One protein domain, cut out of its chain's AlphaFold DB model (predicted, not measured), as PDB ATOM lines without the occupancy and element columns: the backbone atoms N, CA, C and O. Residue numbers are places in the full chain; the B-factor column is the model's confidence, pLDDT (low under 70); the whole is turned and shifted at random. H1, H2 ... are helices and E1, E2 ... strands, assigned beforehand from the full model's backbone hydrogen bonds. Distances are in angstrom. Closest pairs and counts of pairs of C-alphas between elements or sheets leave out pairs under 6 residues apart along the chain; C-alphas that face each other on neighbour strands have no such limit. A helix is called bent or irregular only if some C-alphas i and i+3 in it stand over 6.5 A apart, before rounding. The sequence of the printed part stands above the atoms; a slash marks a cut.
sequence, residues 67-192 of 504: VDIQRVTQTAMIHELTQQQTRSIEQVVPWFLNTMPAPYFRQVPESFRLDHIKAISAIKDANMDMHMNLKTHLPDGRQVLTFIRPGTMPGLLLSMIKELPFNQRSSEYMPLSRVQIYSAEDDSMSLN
ATOM      1  N   VAL A  67       4.907 -43.355  31.646       70.75
ATOM      2  CA  VAL A  67       4.322 -42.327  32.520       70.75
ATOM      3  C   VAL A  67       5.165 -41.048  32.528       70.75
ATOM      4  O   VAL A  67       4.612 -39.950  32.536       70.75
ATOM      5  N   ASP A  68       6.491 -41.166  32.441       70.75
ATOM      6  CA  ASP A  68       7.391 -40.012  32.422       70.75
ATOM      7  C   ASP A  68       7.317 -39.264  31.087       70.75
ATOM      8  O   ASP A  68       7.209 -38.039  31.072       70.75
ATOM      9  N   ILE A  69       7.272 -39.981  29.959       72.94
ATOM     10  CA  ILE A  69       7.071 -39.372  28.633       72.94
ATOM     11  C   ILE A  69       5.689 -38.718  28.548       72.94
ATOM     12  O   ILE A  69       5.576 -37.616  28.013       72.94
ATOM     13  N   GLN A  70       4.644 -39.337  29.108       72.44
ATOM     14  CA  GLN A  70       3.313 -38.729  29.190       72.44
ATOM     15  C   GLN A  70       3.340 -37.432  30.008       72.44
ATOM     16  O   GLN A  70       2.833 -36.414  29.540       72.44
ATOM     17  N   ARG A  71       3.985 -37.429  31.181       76.88
ATOM     18  CA  ARG A  71       4.105 -36.241  32.039       76.88
ATOM     19  C   ARG A  71       4.904 -35.119  31.374       76.88
ATOM     20  O   ARG A  71       4.489 -33.962  31.435       76.88
ATOM     21  N   VAL A  72       6.024 -35.444  30.726       81.81
ATOM     22  CA  VAL A  72       6.844 -34.470  29.986       81.81
ATOM     23  C   VAL A  72       6.061 -33.901  28.806       81.81
ATOM     24  O   VAL A  72       6.031 -32.688  28.632       81.81
ATOM     25  N   THR A  73       5.359 -34.746  28.050       80.56
ATOM     26  CA  THR A  73       4.537 -34.315  26.908       80.56
ATOM     27  C   THR A  73       3.380 -33.421  27.356       80.56
ATOM     28  O   THR A  73       3.159 -32.371  26.763       80.56
ATOM     29  N   GLN A  74       2.680 -33.779  28.437       83.44
ATOM     30  CA  GLN A  74       1.623 -32.948  29.025       83.44
ATOM     31  C   GLN A  74       2.164 -31.595  29.497       83.44
ATOM     32  O   GLN A  74       1.578 -30.561  29.192       83.44
ATOM     33  N   THR A  75       3.301 -31.589  30.195       85.50
ATOM     34  CA  THR A  75       3.927 -30.350  30.683       85.50
ATOM     35  C   THR A  75       4.377 -29.466  29.519       85.50
ATOM     36  O   THR A  75       4.150 -28.262  29.551       85.50
ATOM     37  N   ALA A  76       4.958 -30.056  28.470       85.06
ATOM     38  CA  ALA A  76       5.377 -29.340  27.269       85.06
ATOM     39  C   ALA A  76       4.183 -28.754  26.498       85.06
ATOM     40  O   ALA A  76       4.232 -27.594  26.108       85.06
ATOM     41  N   MET A  77       3.092 -29.512  26.335       84.62
ATOM     42  CA  MET A  77       1.861 -29.013  25.706       84.62
ATOM     43  C   MET A  77       1.231 -27.876  26.515       84.62
ATOM     44  O   MET A  77       0.867 -26.858  25.939       84.62
ATOM     45  N   ILE A  78       1.129 -28.018  27.843       89.12
ATOM     46  CA  ILE A  78       0.616 -26.951  28.715       89.12
ATOM     47  C   ILE A  78       1.501 -25.708  28.605       89.12
ATOM     48  O   ILE A  78       0.972 -24.607  28.486       89.12
ATOM     49  N   HIS A  79       2.826 -25.869  28.621       89.69
ATOM     50  CA  HIS A  79       3.761 -24.754  28.490       89.69
ATOM     51  C   HIS A  79       3.602 -24.034  27.145       89.69
ATOM     52  O   HIS A  79       3.493 -22.812  27.129       89.69
ATOM     53  N   GLU A  80       3.540 -24.773  26.035       87.12
ATOM     54  CA  GLU A  80       3.368 -24.196  24.697       87.12
ATOM     55  C   GLU A  80       2.024 -23.466  24.563       87.12
ATOM     56  O   GLU A  80       1.998 -22.307  24.157       87.12
ATOM     57  N   LEU A  81       0.920 -24.088  24.997       86.94
ATOM     58  CA  LEU A  81      -0.409 -23.463  24.989       86.94
ATOM     59  C   LEU A  81      -0.458 -22.217  25.882       86.94
ATOM     60  O   LEU A  81      -1.004 -21.192  25.487       86.94
ATOM     61  N   THR A  82       0.155 -22.273  27.067       90.00
ATOM     62  CA  THR A  82       0.233 -21.118  27.975       90.00
ATOM     63  C   THR A  82       1.053 -19.996  27.346       90.00
ATOM     64  O   THR A  82       0.672 -18.831  27.447       90.00
ATOM     65  N   GLN A  83       2.162 -20.317  26.675       89.38
ATOM     66  CA  GLN A  83       3.002 -19.325  26.013       89.38
ATOM     67  C   GLN A  83       2.280 -18.669  24.829       89.38
ATOM     68  O   GLN A  83       2.348 -17.449  24.686       89.38
ATOM     69  N   GLN A  84       1.571 -19.450  24.008       86.19
ATOM     70  CA  GLN A  84       0.755 -18.940  22.900       86.19
ATOM     71  C   GLN A  84      -0.360 -18.025  23.416       86.19
ATOM     72  O   GLN A  84      -0.426 -16.854  23.032       86.19
ATOM     73  N   GLN A  85      -1.125 -18.491  24.406       87.56
ATOM     74  CA  GLN A  85      -2.180 -17.703  25.032       87.56
ATOM     75  C   GLN A  85      -1.640 -16.413  25.671       87.56
ATOM     76  O   GLN A  85      -2.255 -15.357  25.534       87.56
ATOM     77  N   THR A  86      -0.478 -16.469  26.333       91.25
ATOM     78  CA  THR A  86       0.162 -15.287  26.939       91.25
ATOM     79  C   THR A  86       0.508 -14.250  25.875       91.25
ATOM     80  O   THR A  86       0.149 -13.088  26.034       91.25
ATOM     81  N   ARG A  87       1.110 -14.662  24.750       90.62
ATOM     82  CA  ARG A  87       1.424 -13.751  23.634       90.62
ATOM     83  C   ARG A  87       0.167 -13.117  23.035       90.62
ATOM     84  O   ARG A  87       0.174 -11.925  22.744       90.62
ATOM     85  N   SER A  88      -0.907 -13.893  22.870       90.75
ATOM     86  CA  SER A  88      -2.192 -13.371  22.384       90.75
ATOM     87  C   SER A  88      -2.763 -12.320  23.346       90.75
ATOM     88  O   SER A  88      -3.111 -11.214  22.930       90.75
ATOM     89  N   ILE A  89      -2.764 -12.602  24.654       92.81
ATOM     90  CA  ILE A  89      -3.235 -11.668  25.690       92.81
ATOM     91  C   ILE A  89      -2.392 -10.384  25.719       92.81
ATOM     92  O   ILE A  89      -2.957  -9.290  25.783       92.81
ATOM     93  N   GLU A  90      -1.063 -10.499  25.634       94.25
ATOM     94  CA  GLU A  90      -0.131  -9.360  25.604       94.25
ATOM     95  C   GLU A  90      -0.385  -8.415  24.421       94.25
ATOM     96  O   GLU A  90      -0.111  -7.220  24.522       94.25
ATOM     97  N   GLN A  91      -0.952  -8.915  23.319       93.25
ATOM     98  CA  GLN A  91      -1.349  -8.103  22.166       93.25
ATOM     99  C   GLN A  91      -2.781  -7.568  22.286       93.25
ATOM    100  O   GLN A  91      -3.050  -6.411  21.955       93.25
ATOM    101  N   VAL A  92      -3.715  -8.402  22.748       93.81
ATOM    102  CA  VAL A  92      -5.145  -8.073  22.796       93.81
ATOM    103  C   VAL A  92      -5.448  -7.032  23.859       93.81
ATOM    104  O   VAL A  92      -6.220  -6.122  23.581       93.81
ATOM    105  N   VAL A  93      -4.866  -7.135  25.056       95.62
ATOM    106  CA  VAL A  93      -5.201  -6.229  26.167       95.62
ATOM    107  C   VAL A  93      -4.870  -4.767  25.839       95.62
ATOM    108  O   VAL A  93      -5.777  -3.942  25.958       95.62
ATOM    109  N   PRO A  94      -3.649  -4.408  25.388       95.81
ATOM    110  CA  PRO A  94      -3.338  -3.019  25.052       95.81
ATOM    111  C   PRO A  94      -4.206  -2.484  23.913       95.81
ATOM    112  O   PRO A  94      -4.729  -1.378  24.010       95.81
ATOM    113  N   TRP A  95      -4.407  -3.284  22.859       94.88
ATOM    114  CA  TRP A  95      -5.292  -2.913  21.755       94.88
ATOM    115  C   TRP A  95      -6.721  -2.662  22.249       94.88
ATOM    116  O   TRP A  95      -7.286  -1.611  21.985       94.88
ATOM    117  N   PHE A  96      -7.278  -3.569  23.052       95.00
ATOM    118  CA  PHE A  96      -8.639  -3.453  23.567       95.00
ATOM    119  C   PHE A  96      -8.832  -2.197  24.428       95.00
ATOM    120  O   PHE A  96      -9.860  -1.533  24.323       95.00
ATOM    121  N   LEU A  97      -7.847  -1.858  25.267       94.69
ATOM    122  CA  LEU A  97      -7.879  -0.654  26.103       94.69
ATOM    123  C   LEU A  97      -7.798   0.643  25.293       94.69
ATOM    124  O   LEU A  97      -8.408   1.629  25.695       94.69
ATOM    125  N   ASN A  98      -7.074   0.631  24.172       93.62
ATOM    126  CA  ASN A  98      -6.910   1.801  23.308       93.62
ATOM    127  C   ASN A  98      -8.061   1.979  22.311       93.62
ATOM    128  O   ASN A  98      -8.324   3.096  21.891       93.62
ATOM    129  N   THR A  99      -8.712   0.886  21.913       92.12
ATOM    130  CA  THR A  99      -9.699   0.872  20.828       92.12
ATOM    131  C   THR A  99     -11.145   0.941  21.331       92.12
ATOM    132  O   THR A  99     -12.030   1.413  20.617       92.12
ATOM    133  N   MET A 100     -11.438   0.432  22.532       92.69
ATOM    134  CA  MET A 100     -12.811   0.436  23.043       92.69
ATOM    135  C   MET A 100     -13.220   1.811  23.580       92.69
ATOM    136  O   MET A 100     -12.459   2.439  24.315       92.69
ATOM    137  N   PRO A 101     -14.463   2.251  23.330       88.06
ATOM    138  CA  PRO A 101     -14.888   3.595  23.691       88.06
ATOM    139  C   PRO A 101     -15.018   3.755  25.214       88.06
ATOM    140  O   PRO A 101     -15.557   2.889  25.905       88.06
ATOM    141  N   ALA A 102     -14.628   4.913  25.758       87.69
ATOM    142  CA  ALA A 102     -14.658   5.192  27.204       87.69
ATOM    143  C   ALA A 102     -15.982   4.848  27.939       87.69
ATOM    144  O   ALA A 102     -15.932   4.362  29.076       87.69
ATOM    145  N   PRO A 103     -17.189   5.054  27.359       84.62
ATOM    146  CA  PRO A 103     -18.444   4.592  27.958       84.62
ATOM    147  C   PRO A 103     -18.483   3.093  28.282       84.62
ATOM    148  O   PRO A 103     -19.035   2.739  29.320       84.62
ATOM    149  N   TYR A 104     -17.859   2.234  27.470       91.38
ATOM    150  CA  TYR A 104     -17.779   0.794  27.733       91.38
ATOM    151  C   TYR A 104     -17.111   0.523  29.087       91.38
ATOM    152  O   TYR A 104     -17.664  -0.184  29.928       91.38
ATOM    153  N   PHE A 105     -15.971   1.161  29.360       91.75
ATOM    154  CA  PHE A 105     -15.244   0.976  30.619       91.75
ATOM    155  C   PHE A 105     -15.979   1.531  31.841       91.75
ATOM    156  O   PHE A 105     -15.808   1.013  32.943       91.75
ATOM    157  N   ARG A 106     -16.822   2.554  31.654       86.31
ATOM    158  CA  ARG A 106     -17.676   3.108  32.718       86.31
ATOM    159  C   ARG A 106     -18.896   2.233  33.005       86.31
ATOM    160  O   ARG A 106     -19.371   2.176  34.139       86.31
ATOM    161  N   GLN A 107     -19.438   1.575  31.983       85.38
ATOM    162  CA  GLN A 107     -20.738   0.910  32.062       85.38
ATOM    163  C   GLN A 107     -20.654  -0.608  32.232       85.38
ATOM    164  O   GLN A 107     -21.555  -1.190  32.837       85.38
ATOM    165  N   VAL A 108     -19.585  -1.244  31.754       89.38
ATOM    166  CA  VAL A 108     -19.420  -2.700  31.800       89.38
ATOM    167  C   VAL A 108     -18.576  -3.103  33.019       89.38
ATOM    168  O   VAL A 108     -17.440  -2.638  33.163       89.38
ATOM    169  N   PRO A 109     -19.092  -3.966  33.918       88.44
ATOM    170  CA  PRO A 109     -18.346  -4.426  35.089       88.44
ATOM    171  C   PRO A 109     -17.042  -5.139  34.718       88.44
ATOM    172  O   PRO A 109     -16.933  -5.766  33.667       88.44
ATOM    173  N   GLU A 110     -16.051  -5.085  35.608       90.94
ATOM    174  CA  GLU A 110     -14.730  -5.690  35.382       90.94
ATOM    175  C   GLU A 110     -14.781  -7.184  35.049       90.94
ATOM    176  O   GLU A 110     -14.097  -7.612  34.123       90.94
ATOM    177  N   SER A 111     -15.631  -7.962  35.724       91.19
ATOM    178  CA  SER A 111     -15.800  -9.394  35.441       91.19
ATOM    179  C   SER A 111     -16.175  -9.657  33.979       91.19
ATOM    180  O   SER A 111     -15.529 -10.462  33.312       91.19
ATOM    181  N   PHE A 112     -17.144  -8.907  33.451       93.06
ATOM    182  CA  PHE A 112     -17.551  -8.986  32.047       93.06
ATOM    183  C   PHE A 112     -16.442  -8.512  31.112       93.06
ATOM    184  O   PHE A 112     -16.191  -9.152  30.094       93.06
ATOM    185  N   ARG A 113     -15.728  -7.431  31.462       94.69
ATOM    186  CA  ARG A 113     -14.595  -6.942  30.660       94.69
ATOM    187  C   ARG A 113     -13.518  -8.014  30.501       94.69
ATOM    188  O   ARG A 113     -13.039  -8.223  29.390       94.69
ATOM    189  N   LEU A 114     -13.180  -8.715  31.583       93.69
ATOM    190  CA  LEU A 114     -12.219  -9.815  31.548       93.69
ATOM    191  C   LEU A 114     -12.722 -10.983  30.701       93.69
ATOM    192  O   LEU A 114     -11.948 -11.533  29.923       93.69
ATOM    193  N   ASP A 115     -13.996 -11.353  30.809       93.88
ATOM    194  CA  ASP A 115     -14.559 -12.434  29.996       93.88
ATOM    195  C   ASP A 115     -14.591 -12.080  28.506       93.88
ATOM    196  O   ASP A 115     -14.239 -12.917  27.676       93.88
ATOM    197  N   HIS A 116     -14.895 -10.828  28.155       95.19
ATOM    198  CA  HIS A 116     -14.810 -10.349  26.775       95.19
ATOM    199  C   HIS A 116     -13.369 -10.410  26.249       95.19
ATOM    200  O   HIS A 116     -13.138 -10.955  25.174       95.19
ATOM    201  N   ILE A 117     -12.386  -9.931  27.023       94.75
ATOM    202  CA  ILE A 117     -10.963  -9.980  26.648       94.75
ATOM    203  C   ILE A 117     -10.483 -11.424  26.476       94.75
ATOM    204  O   ILE A 117      -9.824 -11.725  25.481       94.75
ATOM    205  N   LYS A 118     -10.816 -12.331  27.406       92.88
ATOM    206  CA  LYS A 118     -10.466 -13.760  27.299       92.88
ATOM    207  C   LYS A 118     -11.009 -14.353  26.010       92.88
ATOM    208  O   LYS A 118     -10.303 -15.072  25.310       92.88
ATOM    209  N   ALA A 119     -12.260 -14.041  25.705       93.56
ATOM    210  CA  ALA A 119     -12.941 -14.611  24.568       93.56
ATOM    211  C   ALA A 119     -12.390 -14.043  23.241       93.56
ATOM    212  O   ALA A 119     -12.126 -14.806  22.317       93.56
ATOM    213  N   ILE A 120     -12.104 -12.737  23.168       93.69
ATOM    214  CA  ILE A 120     -11.407 -12.122  22.024       93.69
ATOM    215  C   ILE A 120     -10.003 -12.717  21.856       93.69
ATOM    216  O   ILE A 120      -9.598 -13.027  20.738       93.69
ATOM    217  N   SER A 121      -9.273 -12.916  22.957       92.50
ATOM    218  CA  SER A 121      -7.934 -13.516  22.926       92.50
ATOM    219  C   SER A 121      -7.971 -14.940  22.381       92.50
ATOM    220  O   SER A 121      -7.123 -15.292  21.570       92.50
ATOM    221  N   ALA A 122      -8.979 -15.731  22.761       91.38
ATOM    222  CA  ALA A 122      -9.175 -17.080  22.239       91.38
ATOM    223  C   ALA A 122      -9.480 -17.090  20.730       91.38
ATOM    224  O   ALA A 122      -8.938 -17.920  20.007       91.38
ATOM    225  N   ILE A 123     -10.299 -16.153  20.237       90.75
ATOM    226  CA  ILE A 123     -10.584 -16.020  18.797       90.75
ATOM    227  C   ILE A 123      -9.321 -15.652  18.019       90.75
ATOM    228  O   ILE A 123      -9.028 -16.278  16.998       90.75
ATOM    229  N   LYS A 124      -8.578 -14.640  18.488       88.75
ATOM    230  CA  LYS A 124      -7.357 -14.188  17.808       88.75
ATOM    231  C   LYS A 124      -6.275 -15.266  17.819       88.75
ATOM    232  O   LYS A 124      -5.621 -15.460  16.803       88.75
ATOM    233  N   ASP A 125      -6.134 -15.994  18.925       89.19
ATOM    234  CA  ASP A 125      -5.201 -17.122  19.043       89.19
ATOM    235  C   ASP A 125      -5.565 -18.267  18.080       89.19
ATOM    236  O   ASP A 125      -4.698 -18.840  17.427       89.19
ATOM    237  N   ALA A 126      -6.864 -18.532  17.895       87.69
ATOM    238  CA  ALA A 126      -7.366 -19.510  16.931       87.69
ATOM    239  C   ALA A 126      -7.333 -19.032  15.462       87.69
ATOM    240  O   ALA A 126      -7.711 -19.796  14.572       87.69
ATOM    241  N   ASN A 127      -6.908 -17.789  15.197       86.44
ATOM    242  CA  ASN A 127      -6.931 -17.151  13.877       86.44
ATOM    243  C   ASN A 127      -8.309 -17.250  13.184       86.44
ATOM    244  O   ASN A 127      -8.408 -17.542  11.990       86.44
ATOM    245  N   MET A 128      -9.377 -17.067  13.965       87.62
ATOM    246  CA  MET A 128     -10.764 -17.085  13.499       87.62
ATOM    247  C   MET A 128     -11.304 -15.662  13.318       87.62
ATOM    248  O   MET A 128     -10.850 -14.725  13.978       87.62
ATOM    249  N   ASP A 129     -12.327 -15.508  12.476       85.38
ATOM    250  CA  ASP A 129     -13.078 -14.254  12.392       85.38
ATOM    251  C   ASP A 129     -13.747 -13.933  13.737       85.38
ATOM    252  O   ASP A 129     -14.167 -14.835  14.469       85.38
ATOM    253  N   MET A 130     -13.884 -12.640  14.056       84.94
ATOM    254  CA  MET A 130     -14.461 -12.143  15.315       84.94
ATOM    255  C   MET A 130     -15.977 -12.344  15.405       84.94
ATOM    256  O   MET A 130     -16.720 -11.396  15.602       84.94
ATOM    257  N   HIS A 131     -16.451 -13.578  15.271       90.62
ATOM    258  CA  HIS A 131     -17.854 -13.951  15.364       90.62
ATOM    259  C   HIS A 131     -18.064 -14.882  16.555       90.62
ATOM    260  O   HIS A 131     -17.759 -16.072  16.502       90.62
ATOM    261  N   MET A 132     -18.639 -14.356  17.634       91.56
ATOM    262  CA  MET A 132     -18.874 -15.142  18.842       91.56
ATOM    263  C   MET A 132     -20.057 -14.627  19.646       91.56
ATOM    264  O   MET A 132     -20.323 -13.429  19.703       91.56
ATOM    265  N   ASN A 133     -20.744 -15.561  20.302       92.94
ATOM    266  CA  ASN A 133     -21.824 -15.280  21.234       92.94
ATOM    267  C   ASN A 133     -21.447 -15.841  22.604       92.94
ATOM    268  O   ASN A 133     -21.153 -17.028  22.733       92.94
ATOM    269  N   LEU A 134     -21.477 -14.996  23.625       93.56
ATOM    270  CA  LEU A 134     -21.271 -15.387  25.011       93.56
ATOM    271  C   LEU A 134     -22.611 -15.371  25.732       93.56
ATOM    272  O   LEU A 134     -23.399 -14.440  25.581       93.56
ATOM    273  N   LYS A 135     -22.847 -16.392  26.552       93.38
ATOM    274  CA  LYS A 135     -23.961 -16.426  27.495       93.38
ATOM    275  C   LYS A 135     -23.393 -16.423  28.904       93.38
ATOM    276  O   LYS A 135     -22.719 -17.366  29.307       93.38
ATOM    277  N   THR A 136     -23.684 -15.366  29.644       92.00
ATOM    278  CA  THR A 136     -23.261 -15.175  31.033       92.00
ATOM    279  C   THR A 136     -24.474 -14.837  31.897       92.00
ATOM    280  O   THR A 136     -25.595 -14.710  31.394       92.00
ATOM    281  N   HIS A 137     -24.271 -14.751  33.210       90.62
ATOM    282  CA  HIS A 137     -25.318 -14.378  34.156       90.62
ATOM    283  C   HIS A 137     -24.799 -13.291  35.091       90.62
ATOM    284  O   HIS A 137     -23.640 -13.315  35.507       90.62
ATOM    285  N   LEU A 138     -25.665 -12.336  35.411       87.25
ATOM    286  CA  LEU A 138     -25.423 -11.369  36.470       87.25
ATOM    287  C   LEU A 138     -25.570 -12.047  37.845       87.25
ATOM    288  O   LEU A 138     -26.229 -13.086  37.950       87.25
ATOM    289  N   PRO A 139     -24.992 -11.467  38.915       83.81
ATOM    290  CA  PRO A 139     -25.120 -12.010  40.272       83.81
ATOM    291  C   PRO A 139     -26.572 -12.162  40.754       83.81
ATOM    292  O   PRO A 139     -26.849 -12.999  41.604       83.81
ATOM    293  N   ASP A 140     -27.489 -11.369  40.197       82.88
ATOM    294  CA  ASP A 140     -28.929 -11.398  40.476       82.88
ATOM    295  C   ASP A 140     -29.698 -12.472  39.677       82.88
ATOM    296  O   ASP A 140     -30.916 -12.582  39.799       82.88
ATOM    297  N   GLY A 141     -29.006 -13.277  38.863       84.75
ATOM    298  CA  GLY A 141     -29.588 -14.353  38.062       84.75
ATOM    299  C   GLY A 141     -30.072 -13.934  36.671       84.75
ATOM    300  O   GLY A 141     -30.456 -14.806  35.888       84.75
ATOM    301  N   ARG A 142     -30.019 -12.641  36.315       89.44
ATOM    302  CA  ARG A 142     -30.352 -12.188  34.956       89.44
ATOM    303  C   ARG A 142     -29.374 -12.746  33.931       89.44
ATOM    304  O   ARG A 142     -28.168 -12.815  34.170       89.44
ATOM    305  N   GLN A 143     -29.885 -13.109  32.761       91.75
ATOM    306  CA  GLN A 143     -29.077 -13.642  31.672       91.75
ATOM    307  C   GLN A 143     -28.512 -12.497  30.827       91.75
ATOM    308  O   GLN A 143     -29.233 -11.570  30.471       91.75
ATOM    309  N   VAL A 144     -27.241 -12.585  30.443       93.62
ATOM    310  CA  VAL A 144     -26.606 -11.641  29.519       93.62
ATOM    311  C   VAL A 144     -26.133 -12.396  28.287       93.62
ATOM    312  O   VAL A 144     -25.400 -13.381  28.385       93.62
ATOM    313  N   LEU A 145     -26.581 -11.943  27.120       94.50
ATOM    314  CA  LEU A 145     -26.084 -12.391  25.829       94.50
ATOM    315  C   LEU A 145     -25.154 -11.321  25.264       94.50
ATOM    316  O   LEU A 145     -25.608 -10.219  24.967       94.50
ATOM    317  N   THR A 146     -23.872 -11.642  25.111       95.50
ATOM    318  CA  THR A 146     -22.903 -10.755  24.457       95.50
ATOM    319  C   THR A 146     -22.624 -11.264  23.053       95.50
ATOM    320  O   THR A 146     -22.174 -12.393  22.880       95.50
ATOM    321  N   PHE A 147     -22.861 -10.426  22.056       95.00
ATOM    322  CA  PHE A 147     -22.548 -10.672  20.658       95.00
ATOM    323  C   PHE A 147     -21.286  -9.889  20.308       95.00
ATOM    324  O   PHE A 147     -21.235  -8.678  20.508       95.00
ATOM    325  N   ILE A 148     -20.274 -10.585  19.799       94.25
ATOM    326  CA  ILE A 148     -19.053  -9.997  19.248       94.25
ATOM    327  C   ILE A 148     -19.053 -10.315  17.755       94.25
ATOM    328  O   ILE A 148     -19.230 -11.480  17.372       94.25
ATOM    329  N   ARG A 149     -18.954  -9.279  16.921       93.69
ATOM    330  CA  ARG A 149     -18.972  -9.382  15.455       93.69
ATOM    331  C   ARG A 149     -17.796  -8.608  14.852       93.69
ATOM    332  O   ARG A 149     -17.375  -7.610  15.443       93.69
ATOM    333  N   PRO A 150     -17.266  -9.041  13.693       92.06
ATOM    334  CA  PRO A 150     -16.216  -8.304  13.011       92.06
ATOM    335  C   PRO A 150     -16.813  -7.064  12.339       92.06
ATOM    336  O   PRO A 150     -17.889  -7.133  11.742       92.06
ATOM    337  N   GLY A 151     -16.088  -5.952  12.392       88.06
ATOM    338  CA  GLY A 151     -16.486  -4.724  11.721       88.06
ATOM    339  C   GLY A 151     -17.630  -3.955  12.391       88.06
ATOM    340  O   GLY A 151     -18.217  -4.376  13.395       88.06
ATOM    341  N   THR A 152     -17.973  -2.836  11.756       82.75
ATOM    342  CA  THR A 152     -19.067  -1.911  12.102       82.75
ATOM    343  C   THR A 152     -19.935  -1.603  10.872       82.75
ATOM    344  O   THR A 152     -20.387  -0.484  10.663       82.75
ATOM    345  N   MET A 153     -20.154  -2.600  10.002       85.38
ATOM    346  CA  MET A 153     -20.906  -2.391   8.757       85.38
ATOM    347  C   MET A 153     -22.352  -1.929   9.026       85.38
ATOM    348  O   MET A 153     -22.997  -2.483   9.924       85.38
ATOM    349  N   PRO A 154     -22.907  -1.008   8.209       84.94
ATOM    350  CA  PRO A 154     -24.268  -0.525   8.397       84.94
ATOM    351  C   PRO A 154     -25.302  -1.652   8.450       84.94
ATOM    352  O   PRO A 154     -25.316  -2.539   7.595       84.94
ATOM    353  N   GLY A 155     -26.183  -1.612   9.452       85.06
ATOM    354  CA  GLY A 155     -27.227  -2.626   9.646       85.06
ATOM    355  C   GLY A 155     -26.776  -3.897  10.380       85.06
ATOM    356  O   GLY A 155     -27.604  -4.777  10.630       85.06
ATOM    357  N   LEU A 156     -25.511  -3.991  10.804       89.12
ATOM    358  CA  LEU A 156     -24.991  -5.113  11.598       89.12
ATOM    359  C   LEU A 156     -25.729  -5.273  12.941       89.12
ATOM    360  O   LEU A 156     -26.032  -6.389  13.370       89.12
ATOM    361  N   LEU A 157     -26.092  -4.164  13.599       90.19
ATOM    362  CA  LEU A 157     -26.935  -4.216  14.798       90.19
ATOM    363  C   LEU A 157     -28.303  -4.838  14.497       90.19
ATOM    364  O   LEU A 157     -28.778  -5.687  15.250       90.19
ATOM    365  N   LEU A 158     -28.924  -4.442  13.386       88.81
ATOM    366  CA  LEU A 158     -30.241  -4.933  13.005       88.81
ATOM    367  C   LEU A 158     -30.227  -6.444  12.738       88.81
ATOM    368  O   LEU A 158     -31.142  -7.141  13.179       88.81
ATOM    369  N   SER A 159     -29.187  -6.971  12.083       89.12
ATOM    370  CA  SER A 159     -29.067  -8.420  11.880       89.12
ATOM    371  C   SER A 159     -28.929  -9.170  13.207       89.12
ATOM    372  O   SER A 159     -29.578 -10.196  13.390       89.12
ATOM    373  N   MET A 160     -28.167  -8.630  14.166       91.06
ATOM    374  CA  MET A 160     -28.056  -9.218  15.507       91.06
ATOM    375  C   MET A 160     -29.371  -9.184  16.283       91.06
ATOM    376  O   MET A 160     -29.697 -10.158  16.953       91.06
ATOM    377  N   ILE A 161     -30.146  -8.100  16.186       91.31
ATOM    378  CA  ILE A 161     -31.456  -8.007  16.846       91.31
ATOM    379  C   ILE A 161     -32.397  -9.105  16.331       91.31
ATOM    380  O   ILE A 161     -33.087  -9.733  17.129       91.31
ATOM    381  N   LYS A 162     -32.377  -9.402  15.024       86.56
ATOM    382  CA  LYS A 162     -33.181 -10.487  14.432       86.56
ATOM    383  C   LYS A 162     -32.759 -11.889  14.903       86.56
ATOM    384  O   LYS A 162     -33.569 -12.811  14.851       86.56
ATOM    385  N   GLU A 163     -31.518 -12.063  15.367       88.12
ATOM    386  CA  GLU A 163     -31.008 -13.324  15.935       88.12
ATOM    387  C   GLU A 163     -31.387 -13.517  17.415       88.12
ATOM    388  O   GLU A 163     -31.184 -14.602  17.971       88.12
ATOM    389  N   LEU A 164     -31.912 -12.484  18.079       88.69
ATOM    390  CA  LEU A 164     -32.221 -12.555  19.499       88.69
ATOM    391  C   LEU A 164     -33.342 -13.561  19.790       88.69
ATOM    392  O   LEU A 164     -34.300 -13.697  19.024       88.69
ATOM    393  N   PRO A 165     -33.274 -14.259  20.937       82.69
ATOM    394  CA  PRO A 165     -34.337 -15.164  21.331       82.69
ATOM    395  C   PRO A 165     -35.625 -14.375  21.588       82.69
ATOM    396  O   PRO A 165     -35.742 -13.635  22.568       82.69
ATOM    397  N   PHE A 166     -36.620 -14.590  20.732       70.38
ATOM    398  CA  PHE A 166     -37.969 -14.070  20.911       70.38
ATOM    399  C   PHE A 166     -38.938 -15.226  21.162       70.38
ATOM    400  O   PHE A 166     -39.369 -15.915  20.239       70.38
ATOM    401  N   ASN A 167     -39.282 -15.478  22.427       65.75
ATOM    402  CA  ASN A 167     -40.262 -16.513  22.759       65.75
ATOM    403  C   ASN A 167     -41.149 -16.135  23.946       65.75
ATOM    404  O   ASN A 167     -41.061 -16.718  25.022       65.75
ATOM    405  N   GLN A 168     -42.056 -15.186  23.717       65.25
ATOM    406  CA  GLN A 168     -43.044 -14.734  24.707       65.25
ATOM    407  C   GLN A 168     -44.026 -15.817  25.164       65.25
ATOM    408  O   GLN A 168     -44.733 -15.634  26.148       65.25
ATOM    409  N   ARG A 169     -44.116 -16.932  24.430       63.41
ATOM    410  CA  ARG A 169     -45.045 -18.028  24.729       63.41
ATOM    411  C   ARG A 169     -44.422 -19.106  25.616       63.41
ATOM    412  O   ARG A 169     -45.127 -20.028  26.011       63.41
ATOM    413  N   SER A 170     -43.123 -19.011  25.908       72.75
ATOM    414  CA  SER A 170     -42.447 -19.925  26.825       72.75
ATOM    415  C   SER A 170     -42.715 -19.530  28.274       72.75
ATOM    416  O   SER A 170     -42.653 -18.354  28.622       72.75
ATOM    417  N   SER A 171     -42.924 -20.520  29.143       67.38
ATOM    418  CA  SER A 171     -42.930 -20.321  30.598       67.38
ATOM    419  C   SER A 171     -41.585 -19.821  31.139       67.38
ATOM    420  O   SER A 171     -41.528 -19.313  32.251       67.38
ATOM    421  N   GLU A 172     -40.513 -19.959  30.356       71.25
ATOM    422  CA  GLU A 172     -39.157 -19.493  30.667       71.25
ATOM    423  C   GLU A 172     -38.833 -18.138  30.011       71.25
ATOM    424  O   GLU A 172     -37.669 -17.748  29.928       71.25
ATOM    425  N   TYR A 173     -39.836 -17.424  29.483       76.81
ATOM    426  CA  TYR A 173     -39.607 -16.127  28.856       76.81
ATOM    427  C   TYR A 173     -39.032 -15.128  29.861       76.81
ATOM    428  O   TYR A 173     -39.663 -14.786  30.860       76.81
ATOM    429  N   MET A 174     -37.851 -14.611  29.544       82.44
ATOM    430  CA  MET A 174     -37.261 -13.476  30.237       82.44
ATOM    431  C   MET A 174     -37.396 -12.245  29.336       82.44
ATOM    432  O   MET A 174     -37.012 -12.319  28.167       82.44
ATOM    433  N   PRO A 175     -37.934 -11.115  29.823       86.69
ATOM    434  CA  PRO A 175     -38.010  -9.901  29.024       86.69
ATOM    435  C   PRO A 175     -36.621  -9.280  28.857       86.69
ATOM    436  O   PRO A 175     -35.808  -9.304  29.779       86.69
ATOM    437  N   LEU A 176     -36.369  -8.677  27.695       90.50
ATOM    438  CA  LEU A 176     -35.205  -7.817  27.497       90.50
ATOM    439  C   LEU A 176     -35.339  -6.595  28.417       90.50
ATOM    440  O   LEU A 176     -36.313  -5.850  28.314       90.50
ATOM    441  N   SER A 177     -34.395  -6.407  29.331       88.94
ATOM    442  CA  SER A 177     -34.437  -5.333  30.327       88.94
ATOM    443  C   SER A 177     -33.381  -4.265  30.111       88.94
ATOM    444  O   SER A 177     -33.620  -3.116  30.479       88.94
ATOM    445  N   ARG A 178     -32.244  -4.627  29.504       89.81
ATOM    446  CA  ARG A 178     -31.196  -3.671  29.153       89.81
ATOM    447  C   ARG A 178     -30.463  -4.056  27.879       89.81
ATOM    448  O   ARG A 178     -30.221  -5.233  27.625       89.81
ATOM    449  N   VAL A 179     -30.071  -3.050  27.106       92.25
ATOM    450  CA  VAL A 179     -29.226  -3.202  25.914       92.25
ATOM    451  C   VAL A 179     -28.060  -2.235  26.011       92.25
ATOM    452  O   VAL A 179     -28.253  -1.094  26.422       92.25
ATOM    453  N   GLN A 180     -26.863  -2.692  25.651       92.25
ATOM    454  CA  GLN A 180     -25.670  -1.859  25.550       92.25
ATOM    455  C   GLN A 180     -24.898  -2.234  24.287       92.25
ATOM    456  O   GLN A 180     -24.383  -3.345  24.184       92.25
ATOM    457  N   ILE A 181     -24.840  -1.316  23.329       92.88
ATOM    458  CA  ILE A 181     -24.192  -1.512  22.025       92.88
ATOM    459  C   ILE A 181     -22.933  -0.653  21.973       92.88
ATOM    460  O   ILE A 181     -22.993   0.539  22.299       92.88
ATOM    461  N   TYR A 182     -21.816  -1.252  21.568       91.31
ATOM    462  CA  TYR A 182     -20.533  -0.573  21.443       91.31
ATOM    463  C   TYR A 182     -19.839  -0.957  20.138       91.31
ATOM    464  O   TYR A 182     -19.650  -2.138  19.850       91.31
ATOM    465  N   SER A 183     -19.382   0.054  19.411       90.12
ATOM    466  CA  SER A 183     -18.443  -0.088  18.300       90.12
ATOM    467  C   SER A 183     -17.037   0.302  18.746       90.12
ATOM    468  O   SER A 183     -16.870   1.254  19.515       90.12
ATOM    469  N   ALA A 184     -16.044  -0.454  18.285       90.38
ATOM    470  CA  ALA A 184     -14.634  -0.109  18.404       90.38
ATOM    471  C   ALA A 184     -14.316   1.171  17.612       90.38
ATOM    472  O   ALA A 184     -14.869   1.377  16.537       90.38
ATOM    473  N   GLU A 185     -13.414   2.016  18.117       87.69
ATOM    474  CA  GLU A 185     -13.049   3.292  17.470       87.69
ATOM    475  C   GLU A 185     -12.221   3.122  16.184       87.69
ATOM    476  O   GLU A 185     -12.097   4.056  15.397       87.69
ATOM    477  N   ASP A 186     -11.644   1.936  15.977       89.31
ATOM    478  CA  ASP A 186     -10.930   1.544  14.757       89.31
ATOM    479  C   ASP A 186     -11.812   0.733  13.790       89.31
ATOM    480  O   ASP A 186     -11.289   0.104  12.869       89.31
ATOM    481  N   ASP A 187     -13.130   0.689  14.032       87.44
ATOM    482  CA  ASP A 187     -14.125  -0.059  13.254       87.44
ATOM    483  C   ASP A 187     -13.856  -1.564  13.126       87.44
ATOM    484  O   ASP A 187     -14.489  -2.262  12.335       87.44
ATOM    485  N   SER A 188     -12.938  -2.115  13.918       90.38
ATOM    486  CA  SER A 188     -12.526  -3.514  13.792       90.38
ATOM    487  C   SER A 188     -13.565  -4.502  14.321       90.38
ATOM    488  O   SER A 188     -13.620  -5.645  13.857       90.38
ATOM    489  N   MET A 189     -14.387  -4.097  15.292       92.12
ATOM    490  CA  MET A 189     -15.387  -4.959  15.917       92.12
ATOM    491  C   MET A 189     -16.573  -4.193  16.501       92.12
ATOM    492  O   MET A 189     -16.470  -3.031  16.897       92.12
ATOM    493  N   SER A 190     -17.677  -4.917  16.663       93.00
ATOM    494  CA  SER A 190     -18.818  -4.513  17.483       93.00
ATOM    495  C   SER A 190     -19.026  -5.491  18.638       93.00
ATOM    496  O   SER A 190     -18.847  -6.705  18.498       93.00
ATOM    497  N   LEU A 191     -19.388  -4.948  19.801       94.69
ATOM    498  CA  LEU A 191     -19.645  -5.679  21.035       94.69
ATOM    499  C   LEU A 191     -20.978  -5.226  21.623       94.69
ATOM    500  O   LEU A 191     -21.116  -4.103  22.108       94.69
ATOM    501  N   ASN A 192     -21.945  -6.138  21.629       95.00
ATOM    502  CA  ASN A 192     -23.334  -5.841  21.951       95.00
ATOM    503  C   ASN A 192     -23.836  -6.741  23.069       95.00
ATOM    504  O   ASN A 192     -23.802  -7.961  22.951       95.00
TER     505      ASN A 192
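AT A GLANCE: This is residues 67 to 192 of the 504 residues of an uncharacterized protein of Thalassiosira oceanica (UniProt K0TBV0). From the first printed residue a long helix, H1, runs in like an arm: its residues 67 to 80 stick out, and its residues 84 to 96 pack on H3, which in turn covers E1 and E2 on one face of a twisted sheet of four strands. Short H4 is over the opposite face, and short H2 only grazes the sheet. The printed part has 126 residues, with four named helices and four named strands in the order H1 H2 H3 E1 E2 H4 E3 E4; the sheet runs E1 E2 E4 E3, antiparallel throughout, and the class is mixed, helices and strands. The whole is loose, with a radius of gyration of the C-alphas of 17.8 A and spans of 57 by 39 by 25 A.

IN THESE COORDINATES: Find C-alpha 67 at (4.322, -42.327, 32.520); from there H1 runs 46.9 A to C-alpha 99 at (-9.699, 0.872, 20.828). It is neither bent nor irregular, but only just: C-alphas 91 and 94 are 6.2 A apart. Next come H2, residues 102 to 107, and H3, residues 110 to 125, 22.1 A long. Read on to E1, residues 132 to 137, 16.6 A, and E2, residues 143 to 150, 23.3 A. H4 holds residues 156 to 162, E3 residues 176 to 183 over 20.6 A, and E4 residues 189 to 192, ending at C-alpha 192 at (-23.334, -5.841, 21.951).

HOW THE PARTS SIT: Look first at the sheet. E1 and E2 form a hairpin, with N 134 and O 146 2.8 A apart. Between E2 and E4, N 147 and O 192 are 2.8 A apart. E3 and E4 form a hairpin too, with N 191 and O 182 at 2.8 A. E2, H4 and E3 make a split strand-helix-strand unit, two strands running the same way with E4 between them in the sheet; its crossover is right-handed. H3 runs along the strands at a height over the sheet of 10.1 A. H4, on the opposite face at 9.9 A, lies over E4 and only just over E2, where 3 of its C-alphas fall. H1 touches H3 with residues 84 to 96 alone, closest at the C-alphas of Ile 89 and Ser 121, 5.8 A, opposite ways at a steep tilt of 67 degrees; it is not on the sheet. H2 grazes the sheet with residues 103 to 107. Every O i to N i+4 pair is within hydrogen-bond range in H2, H3 and H4, and 27 of 29 are in H1.

THE WHOLE: The C-alphas farthest apart, of Asp 68 and Arg 169, are 57.4 A apart. The printed part has no cut, and its one long link is H4 to E3, residues 163 to 175. Look there for pLDDT under 70, at residues 167 to 169 and 171.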